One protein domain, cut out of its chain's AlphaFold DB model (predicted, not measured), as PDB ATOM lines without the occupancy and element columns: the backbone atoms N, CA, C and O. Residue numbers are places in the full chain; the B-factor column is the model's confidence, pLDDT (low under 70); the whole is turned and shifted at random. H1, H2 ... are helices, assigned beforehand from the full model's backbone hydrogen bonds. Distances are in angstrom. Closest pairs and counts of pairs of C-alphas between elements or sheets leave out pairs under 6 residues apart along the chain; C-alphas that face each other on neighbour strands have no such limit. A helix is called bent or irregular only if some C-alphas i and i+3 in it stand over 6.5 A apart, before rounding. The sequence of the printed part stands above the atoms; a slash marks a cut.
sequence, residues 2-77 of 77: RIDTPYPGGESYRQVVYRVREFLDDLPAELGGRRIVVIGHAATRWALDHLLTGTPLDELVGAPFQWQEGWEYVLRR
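Overview. This is residues 2 to 77 of the 77 residues of the protein "Histidine phosphatase family protein" of Actinobacteria bacterium (UniProt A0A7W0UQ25). A long helix, H1, makes one side; the shorter H2 packs across its residues 13 to 21, tiny H3 packs on H2, and residues 61 to 77, with no named element, arc round the side of H2 away from H1. The 76 printed residues include named helices H1, H2, H3 in that order and no named strand: all helix, though only 35 residues are in named elements. It is compact, radius of gyration of the C-alphas 13.0 A, spanning 36 by 28 by 20 A.

Along the chain. Find C-alpha 13 at (77.773, 63.004, 81.367); H1 runs 26.1 A to residue 31, irregular, with C-alphas 25 and 28 7.3 A apart. H2, residues 42 to 53, covers 15.7 A. H3, residues 57 to 60, covers 5.2 A, ending at (77.320, 61.618, 91.723).

Arrangement. Look at Val 17 and Ala 47, the closest C-alphas of H1 and H2, 4.8 A apart: the helices touch, through residues 13 to 21 alone of H1, at a steep tilt of 67 degrees, the same way. H3 touches residues 46 to 50 alone of H2; the closest C-alphas, His 50 and Leu 57, are 5.7 A apart. H1 and H3 are close but not clearly touching, Arg 14 to Leu 57 being their closest C-alphas at 7.9 A. Every O i to N i+4 pair is within hydrogen-bond range in H2, 12 of 15 in H1; H3 is too short for one.

Size, cuts and confidence. The farthest C-alphas, Pro 8 and Gly 33, are 38.5 A apart. The printed part has no cut; H1 to H2 is a short link, H2 to H3 tight. Only residue 77, the chain's last, has pLDDT under 70.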
ATOM      1  N   ARG A   2      71.336  60.833  82.323       92.94
ATOM      2  CA  ARG A   2      71.968  60.795  80.982       92.94
ATOM      3  C   ARG A   2      73.473  60.477  81.070       92.94
ATOM      4  O   ARG A   2      74.302  61.255  80.615       92.94
ATOM      5  N   ILE A   3      73.817  59.375  81.747       97.12
ATOM      6  CA  ILE A   3      75.219  58.987  81.992       97.12
ATOM      7  C   ILE A   3      75.915  58.670  80.672       97.12
ATOM      8  O   ILE A   3      76.903  59.316  80.343       97.12
ATOM      9  N   ASP A   4      75.334  57.748  79.903       98.00
ATOM     10  CA  ASP A   4      75.885  57.284  78.624       98.00
ATOM     11  C   ASP A   4      75.050  57.738  77.419       98.00
ATOM     12  O   ASP A   4      75.535  57.762  76.294       98.00
ATOM     13  N   THR A   5      73.789  58.127  77.633       97.56
ATOM     14  CA  THR A   5      72.913  58.633  76.566       97.56
ATOM     15  C   THR A   5      73.049  60.149  76.425       97.56
ATOM     16  O   THR A   5      72.662  60.863  77.356       97.56
ATOM     17  N   PRO A   6      73.510  60.674  75.275       97.50
ATOM     18  CA  PRO A   6      73.665  62.113  75.081       97.50
ATOM     19  C   PRO A   6      72.336  62.864  75.124       97.50
ATOM     20  O   PRO A   6      71.284  62.312  74.785       97.50
ATOM     21  N   TYR A   7      72.355  64.130  75.543       93.81
ATOM     22  CA  TYR A   7      71.239  65.042  75.277       93.81
ATOM     23  C   TYR A   7      71.144  65.323  73.760       93.81
ATOM     24  O   TYR A   7      72.184  65.353  73.105       93.81
ATOM     25  N   PRO A   8      69.950  65.516  73.160       97.19
ATOM     26  CA  PRO A   8      69.846  65.853  71.738       97.19
ATOM     27  C   PRO A   8      70.680  67.089  71.369       97.19
ATOM     28  O   PRO A   8      70.476  68.162  71.930       97.19
ATOM     29  N   GLY A   9      71.632  66.927  70.443       96.69
ATOM     30  CA  GLY A   9      72.571  67.989  70.054       96.69
ATOM     31  C   GLY A   9      73.601  68.366  71.128       96.69
ATOM     32  O   GLY A   9      74.279  69.377  70.984       96.69
ATOM     33  N   GLY A  10      73.710  67.581  72.198       96.31
ATOM     34  CA  GLY A  10      74.631  67.812  73.303       96.31
ATOM     35  C   GLY A  10      75.366  66.543  73.715       96.31
ATOM     36  O   GLY A  10      75.492  65.584  72.955       96.31
ATOM     37  N   GLU A  11      75.849  66.545  74.952       97.69
ATOM     38  CA  GLU A  11      76.715  65.500  75.487       97.69
ATOM     39  C   GLU A  11      75.991  64.643  76.535       97.69
ATOM     40  O   GLU A  11      75.006  65.045  77.164       97.69
ATOM     41  N   SER A  12      76.477  63.419  76.705       98.31
ATOM     42  CA  SER A  12      76.233  62.594  77.887       98.31
ATOM     43  C   SER A  12      77.166  63.028  79.017       98.31
ATOM     44  O   SER A  12      78.204  63.645  78.771       98.31
ATOM     45  N   TYR A  13      76.860  62.677  80.268       98.38
ATOM     46  CA  TYR A  13      77.773  63.004  81.367       98.38
ATOM     47  C   TYR A  13      79.128  62.297  81.235       98.38
ATOM     48  O   TYR A  13      80.139  62.873  81.627       98.38
ATOM     49  N   ARG A  14      79.190  61.109  80.616       98.44
ATOM     50  CA  ARG A  14      80.469  60.461  80.297       98.44
ATOM     51  C   ARG A  14      81.281  61.253  79.272       98.44
ATOM     52  O   ARG A  14      82.494  61.356  79.412       98.44
ATOM     53  N   GLN A  15      80.634  61.854  78.277       98.56
ATOM     54  CA  GLN A  15      81.321  62.738  77.329       98.56
ATOM     55  C   GLN A  15      81.847  64.006  78.009       98.56
ATOM     56  O   GLN A  15      82.994  64.374  77.775       98.56
ATOM     57  N   VAL A  16      81.085  64.599  78.935       98.38
ATOM     58  CA  VAL A  16      81.583  65.713  79.761       98.38
ATOM     59  C   VAL A  16      82.808  65.294  80.583       98.38
ATOM     60  O   VAL A  16      83.776  66.045  80.655       98.38
ATOM     61  N   VAL A  17      82.820  64.082  81.156       98.69
ATOM     62  CA  VAL A  17      84.007  63.538  81.843       98.69
ATOM     63  C   VAL A  17      85.222  63.490  80.916       98.69
ATOM     64  O   VAL A  17      86.311  63.869  81.341       98.69
ATOM     65  N   TYR A  18      85.055  63.067  79.661       98.50
ATOM     66  CA  TYR A  18      86.156  63.077  78.694       98.50
ATOM     67  C   TYR A  18      86.660  64.498  78.415       98.50
ATOM     68  O   TYR A  18      87.863  64.721  78.484       98.50
ATOM     69  N   ARG A  19      85.765  65.474  78.218       98.19
ATOM     70  CA  ARG A  19      86.146  66.887  78.019       98.19
ATOM     71  C   ARG A  19      86.899  67.481  79.204       98.19
ATOM     72  O   ARG A  19      87.873  68.202  79.027       98.19
ATOM     73  N   VAL A  20      86.458  67.178  80.423       98.06
ATOM     74  CA  VAL A  20      87.130  67.658  81.637       98.06
ATOM     75  C   VAL A  20      88.482  66.972  81.819       98.06
ATOM     76  O   VAL A  20      89.418  67.623  82.269       98.06
ATOM     77  N   ARG A  21      88.622  65.699  81.433       97.81
ATOM     78  CA  ARG A  21      89.926  65.024  81.414       97.81
ATOM     79  C   ARG A  21      90.896  65.703  80.449       97.81
ATOM     80  O   ARG A  21      91.993  66.009  80.884       97.81
ATOM     81  N   GLU A  22      90.480  65.990  79.213       97.00
ATOM     82  CA  GLU A  22      91.308  66.724  78.235       97.00
ATOM     83  C   GLU A  22      91.771  68.072  78.808       97.00
ATOM     84  O   GLU A  22      92.962  68.363  78.834       97.00
ATOM     85  N   PHE A  23      90.851  68.843  79.397       95.00
ATOM     86  CA  PHE A  23      91.195  70.091  80.083       95.00
ATOM     87  C   PHE A  23      92.233  69.892  81.201       95.00
ATOM     88  O   PHE A  23      93.219  70.626  81.271       95.00
ATOM     89  N   LEU A  24      92.039  68.902  82.080       94.50
ATOM     90  CA  LEU A  24      93.004  68.592  83.137       94.50
ATOM     91  C   LEU A  24      94.345  68.124  82.566       94.50
ATOM     92  O   LEU A  24      95.363  68.360  83.219       94.50
ATOM     93  N   ASP A  25      94.340  67.476  81.395       93.62
ATOM     94  CA  ASP A  25      95.505  66.984  80.655       93.62
ATOM     95  C   ASP A  25      96.372  68.126  80.070       93.62
ATOM     96  O   ASP A  25      97.606  68.012  80.042       93.62
ATOM     97  N   ASP A  26      95.773  69.285  79.809       91.62
ATOM     98  CA  ASP A  26      96.470  70.479  79.313       91.62
ATOM     99  C   ASP A  26      97.039  71.378  80.438       91.62
ATOM    100  O   ASP A  26      98.076  72.024  80.272       91.62
ATOM    101  N   LEU A  27      96.432  71.374  81.635       90.38
ATOM    102  CA  LEU A  27      96.758  72.324  82.716       90.38
ATOM    103  C   LEU A  27      98.239  72.406  83.151       90.38
ATOM    104  O   LEU A  27      98.732  73.520  83.329       90.38
ATOM    105  N   PRO A  28      98.984  71.310  83.390       83.94
ATOM    106  CA  PRO A  28     100.353  71.385  83.899       83.94
ATOM    107  C   PRO A  28     101.336  72.024  82.925       83.94
ATOM    108  O   PRO A  28     102.306  72.626  83.383       83.94
ATOM    109  N   ALA A  29     101.087  71.913  81.617       80.69
ATOM    110  CA  ALA A  29     101.923  72.545  80.602       80.69
ATOM    111  C   ALA A  29     101.845  74.077  80.691       80.69
ATOM    112  O   ALA A  29     102.850  74.760  80.514       80.69
ATOM    113  N   GLU A  30     100.669  74.612  81.023       76.06
ATOM    114  CA  GLU A  30     100.423  76.054  81.041       76.06
ATOM    115  C   GLU A  30     100.549  76.672  82.444       76.06
ATOM    116  O   GLU A  30     100.993  77.810  82.600       76.06
ATOM    117  N   LEU A  31     100.155  75.933  83.487       83.88
ATOM    118  CA  LEU A  31      99.878  76.471  84.825       83.88
ATOM    119  C   LEU A  31     100.458  75.620  85.970       83.88
ATOM    120  O   LEU A  31     100.048  75.782  87.122       83.88
ATOM    121  N   GLY A  32     101.420  74.733  85.689       82.75
ATOM    122  CA  GLY A  32     102.043  73.856  86.687       82.75
ATOM    123  C   GLY A  32     102.460  74.577  87.980       82.75
ATOM    124  O   GLY A  32     103.093  75.633  87.953       82.75
ATOM    125  N   GLY A  33     102.074  74.012  89.130       85.56
ATOM    126  CA  GLY A  33     102.380  74.555  90.463       85.56
ATOM    127  C   GLY A  33     101.540  75.763  90.897       85.56
ATOM    128  O   GLY A  33     101.729  76.262  92.006       85.56
ATOM    129  N   ARG A  34     100.605  76.243  90.067       91.06
ATOM    130  CA  ARG A  34      99.708  77.356  90.409       91.06
ATOM    131  C   ARG A  34      98.396  76.852  91.002       91.06
ATOM    132  O   ARG A  34      97.908  75.777  90.662       91.06
ATOM    133  N   ARG A  35      97.781  77.684  91.843       94.00
ATOM    134  CA  ARG A  35      96.376  77.532  92.238       94.00
ATOM    135  C   ARG A  35      95.500  78.257  91.219       94.00
ATOM    136  O   ARG A  35      95.714  79.440  90.964       94.00
ATOM    137  N   ILE A  36      94.525  77.549  90.663       93.25
ATOM    138  CA  ILE A  36      93.576  78.078  89.678       93.25
ATOM    139  C   ILE A  36      92.145  77.979  90.214       93.25
ATOM    140  O   ILE A  36      91.878  77.217  91.142       93.25
ATOM    141  N   VAL A  37      91.226  78.734  89.613       95.94
ATOM    142  CA  VAL A  37      89.783  78.635  89.875       95.94
ATOM    143  C   VAL A  37      89.094  78.176  88.597       95.94
ATOM    144  O   VAL A  37      89.310  78.759  87.537       95.94
ATOM    145  N   VAL A  38      88.250  77.150  88.706       95.75
ATOM    146  CA  VAL A  38      87.401  76.663  87.614       95.75
ATOM    147  C   VAL A  38      85.953  77.015  87.943       95.75
ATOM    148  O   VAL A  38      85.421  76.563  88.954       95.75
ATOM    149  N   ILE A  39      85.315  77.819  87.092       96.69
ATOM    150  CA  ILE A  39      83.892  78.169  87.200       96.69
ATOM    151  C   ILE A  39      83.140  77.373  86.138       96.69
ATOM    152  O   ILE A  39      83.453  77.461  84.954       96.69
ATOM    153  N   GLY A  40      82.152  76.585  86.557       95.31
ATOM    154  CA  GLY A  40      81.402  75.712  85.661       95.31
ATOM    155  C   GLY A  40      80.037  75.329  86.220       95.31
ATOM    156  O   GLY A  40      79.504  75.980  87.117       95.31
ATOM    157  N   HIS A  41      79.471  74.251  85.683       95.00
ATOM    158  CA  HIS A  41      78.153  73.750  86.070       95.00
ATOM    159  C   HIS A  41      78.256  72.430  86.848       95.00
ATOM    160  O   HIS A  41      79.338  71.868  87.026       95.00
ATOM    161  N   ALA A  42      77.111  71.890  87.279       95.38
ATOM    162  CA  ALA A  42      77.052  70.630  88.024       95.38
ATOM    163  C   ALA A  42      77.774  69.474  87.310       95.38
ATOM    164  O   ALA A  42      78.481  68.714  87.962       95.38
ATOM    165  N   ALA A  43      77.662  69.380  85.979       97.06
ATOM    166  CA  ALA A  43      78.340  68.348  85.195       97.06
ATOM    167  C   ALA A  43      79.873  68.462  85.252       97.06
ATOM    168  O   ALA A  43      80.553  67.443  85.339       97.06
ATOM    169  N   THR A  44      80.409  69.686  85.278       97.69
ATOM    170  CA  THR A  44      81.844  69.941  85.474       97.69
ATOM    171  C   THR A  44      82.289  69.461  86.851       97.69
ATOM    172  O   THR A  44      83.276  68.741  86.956       97.69
ATOM    173  N   ARG A  45      81.527  69.791  87.904       97.06
ATOM    174  CA  ARG A  45      81.816  69.332  89.271       97.06
ATOM    175  C   ARG A  45      81.775  67.810  89.380       97.06
ATOM    176  O   ARG A  45      82.709  67.224  89.906       97.06
ATOM    177  N   TRP A  46      80.740  67.162  88.846       98.00
ATOM    178  CA  TRP A  46      80.646  65.700  88.854       98.00
ATOM    179  C   TRP A  46      81.809  65.042  88.117       98.00
ATOM    180  O   TRP A  46      82.300  64.009  88.556       98.00
ATOM    181  N   ALA A  47      82.269  65.636  87.016       98.44
ATOM    182  CA  ALA A  47      83.448  65.141  86.328       98.44
ATOM    183  C   ALA A  47      84.721  65.301  87.172       98.44
ATOM    184  O   ALA A  47      85.508  64.363  87.232       98.44
ATOM    185  N   LEU A  48      84.909  66.433  87.857       98.06
ATOM    186  CA  LEU A  48      86.046  66.643  88.761       98.06
ATOM    187  C   LEU A  48      86.024  65.674  89.948       98.06
ATOM    188  O   LEU A  48      87.037  65.032  90.206       98.06
ATOM    189  N   ASP A  49      84.875  65.513  90.610       97.56
ATOM    190  CA  ASP A  49      84.682  64.521  91.675       97.56
ATOM    191  C   ASP A  49      85.040  63.121  91.142       97.56
ATOM    192  O   ASP A  49      85.927  62.448  91.661       97.56
ATOM    193  N   HIS A  50      84.451  62.711  90.015       98.25
ATOM    194  CA  HIS A  50      84.719  61.401  89.427       98.25
ATOM    195  C   HIS A  50      86.204  61.168  89.108       98.25
ATOM    196  O   HIS A  50      86.757  60.118  89.433       98.25
ATOM    197  N   LEU A  51      86.854  62.142  88.472       98.00
ATOM    198  CA  LEU A  51      88.228  62.018  87.992       98.00
ATOM    199  C   LEU A  51      89.267  62.118  89.112       98.00
ATOM    200  O   LEU A  51      90.298  61.455  89.028       98.00
ATOM    201  N   LEU A  52      89.024  62.954  90.126       97.19
ATOM    202  CA  LEU A  52      90.033  63.334  91.121       97.19
ATOM    203  C   LEU A  52      89.809  62.695  92.495       97.19
ATOM    204  O   LEU A  52      90.762  62.593  93.266       97.19
ATOM    205  N   THR A  53      88.593  62.233  92.803       96.19
ATOM    206  CA  THR A  53      88.304  61.470  94.032       96.19
ATOM    207  C   THR A  53      88.014  59.996  93.756       96.19
ATOM    208  O   THR A  53      88.016  59.195  94.687       96.19
ATOM    209  N   GLY A  54      87.783  59.622  92.492       96.25
ATOM    210  CA  GLY A  54      87.462  58.252  92.086       96.25
ATOM    211  C   GLY A  54      86.014  57.838  92.361       96.25
ATOM    212  O   GLY A  54      85.679  56.667  92.193       96.25
ATOM    213  N   THR A  55      85.147  58.769  92.774       97.44
ATOM    214  CA  THR A  55      83.737  58.463  93.047       97.44
ATOM    215  C   THR A  55      83.020  58.067  91.746       97.44
ATOM    216  O   THR A  55      83.157  58.770  90.741       97.44
ATOM    217  N   PRO A  56      82.248  56.969  91.706       97.81
ATOM    218  CA  PRO A  56      81.523  56.568  90.503       97.81
ATOM    219  C   PRO A  56      80.578  57.662  89.980       97.81
ATOM    220  O   PRO A  56      79.860  58.322  90.733       97.81
ATOM    221  N   LEU A  57      80.579  57.886  88.661       97.81
ATOM    222  CA  LEU A  57      79.806  58.971  88.041       97.81
ATOM    223  C   LEU A  57      78.289  58.813  88.259       97.81
ATOM    224  O   LEU A  57      77.560  59.795  88.396       97.81
ATOM    225  N   ASP A  58      77.799  57.579  88.282       96.81
ATOM    226  CA  ASP A  58      76.397  57.232  88.503       96.81
ATOM    227  C   ASP A  58      75.909  57.527  89.929       96.81
ATOM    228  O   ASP A  58      74.734  57.878  90.096       96.81
ATOM    229  N   GLU A  59      76.798  57.460  90.922       96.50
ATOM    230  CA  GLU A  59      76.534  57.895  92.297       96.50
ATOM    231  C   GLU A  59      76.408  59.419  92.383       96.50
ATOM    232  O   GLU A  59      75.495  59.929  93.027       96.50
ATOM    233  N   LEU A  60      77.268  60.154  91.674       96.81
ATOM    234  CA  LEU A  60      77.320  61.618  91.723       96.81
ATOM    235  C   LEU A  60      76.116  62.286  91.050       96.81
ATOM    236  O   LEU A  60      75.536  63.245  91.574       96.81
ATOM    237  N   VAL A  61      75.733  61.810  89.864       96.00
ATOM    238  CA  VAL A  61      74.671  62.446  89.080       96.00
ATOM    239  C   VAL A  61      73.340  62.278  89.802       96.00
ATOM    240  O   VAL A  61      72.839  61.172  89.941       96.00
ATOM    241  N   GLY A  62      72.713  63.371  90.228       89.62
ATOM    242  CA  GLY A  62      71.436  63.321  90.947       89.62
ATOM    243  C   GLY A  62      71.540  62.924  92.423       89.62
ATOM    244  O   GLY A  62      70.499  62.754  93.055       89.62
ATOM    245  N   ALA A  63      72.750  62.805  92.981       93.06
ATOM    246  CA  ALA A  63      72.926  62.860  94.429       93.06
ATOM    247  C   ALA A  63      72.406  64.205  94.979       93.06
ATOM    248  O   ALA A  63      72.451  65.213  94.259       93.06
ATOM    249  N   PRO A  64      71.939  64.255  96.242       93.81
ATOM    250  CA  PRO A  64      71.586  65.509  96.893       93.81
ATOM    251  C   PRO A  64      72.719  66.530  96.784       93.81
ATOM    252  O   PRO A  64      73.882  66.225  97.053       93.81
ATOM    253  N   PHE A  65      72.380  67.753  96.386       91.81
ATOM    254  CA  PHE A  65      73.354  68.831  96.313       91.81
ATOM    255  C   PHE A  65      73.464  69.518  97.671       91.81
ATOM    256  O   PHE A  65      72.600  70.305  98.055       91.81
ATOM    257  N   GLN A  66      74.533  69.207  98.397       91.75
ATOM    258  CA  GLN A  66      74.913  69.923  99.608       91.75
ATOM    259  C   GLN A  66      75.763  71.125  99.203       91.75
ATOM    260  O   GLN A  66      76.916  70.976  98.799       91.75
ATOM    261  N   TRP A  67      75.152  72.308  99.231       93.81
ATOM    262  CA  TRP A  67      75.853  73.543  98.908       93.81
ATOM    263  C   TRP A  67      76.979  73.806  99.917       93.81
ATOM    264  O   TRP A  67      76.799  73.630 101.120       93.81
ATOM    265  N   GLN A  68      78.112  74.268  99.396       95.31
ATOM    266  CA  GLN A  68      79.228  74.848 100.136       95.31
ATOM    267  C   GLN A  68      79.898  75.913  99.256       95.31
ATOM    268  O   GLN A  68      79.619  75.991  98.057       95.31
ATOM    269  N   GLU A  69      80.781  76.724  99.838       94.50
ATOM    270  CA  GLU A  69      81.410  77.870  99.159       94.50
ATOM    271  C   GLU A  69      82.252  77.474  97.934       94.50
ATOM    272  O   GLU A  69      82.371  78.245  96.983       94.50
ATOM    273  N   GLY A  70      82.803  76.259  97.924       95.44
ATOM    274  CA  GLY A  70      83.564  75.724  96.804       95.44
ATOM    275  C   GLY A  70      84.057  74.302  97.053       95.44
ATOM    276  O   GLY A  70      83.796  73.708  98.096       95.44
ATOM    277  N   TRP A  71      84.780  73.761  96.077       96.56
ATOM    278  CA  TRP A  71      85.430  72.456  96.162       96.56
ATOM    279  C   TRP A  71      86.913  72.620  95.853       96.56
ATOM    280  O   TRP A  71      87.278  73.308  94.898       96.56
ATOM    281  N   GLU A  72      87.758  71.991  96.662       96.88
ATOM    282  CA  GLU A  72      89.198  71.960  96.439       96.88
ATOM    283  C   GLU A  72      89.618  70.592  95.919       96.88
ATOM    284  O   GLU A  72      89.245  69.558  96.471       96.88
ATOM    285  N   TYR A  73      90.438  70.601  94.873       95.75
ATOM    286  CA  TYR A  73      90.991  69.395  94.281       95.75
ATOM    287  C   TYR A  73      92.499  69.541  94.124       95.75
ATOM    288  O   TYR A  73      93.009  70.629  93.852       95.75
ATOM    289  N   VAL A  74      93.212  68.423  94.254       93.62
ATOM    290  CA  VAL A  74      94.643  68.345  93.956       93.62
ATOM    291  C   VAL A  74      94.822  67.488  92.716       93.62
ATOM    292  O   VAL A  74      94.563  66.287  92.741       93.62
ATOM    293  N   LEU A  75      95.304  68.101  91.639       92.38
ATOM    294  CA  LEU A  75      95.738  67.366  90.461       92.38
ATOM    295  C   LEU A  75      97.137  66.798  90.730       92.38
ATOM    296  O   LEU A  75      98.124  67.532  90.714       92.38
ATOM    297  N   ARG A  76      97.215  65.495  91.016       85.12
ATOM    298  CA  ARG A  76      98.484  64.760  91.105       85.12
ATOM    299  C   ARG A  76      98.727  64.083  89.761       85.12
ATOM    300  O   ARG A  76      97.879  63.310  89.322       85.12
ATOM    301  N   ARG A  77      99.848  64.401  89.118       69.25
ATOM    302  CA  ARG A  77     100.373  63.653  87.975       69.25
ATOM    303  C   ARG A  77     101.625  62.908  88.382       69.25
ATOM    304  O   ARG A  77     102.377  63.480  89.201       69.25
TER     305      ARG A  77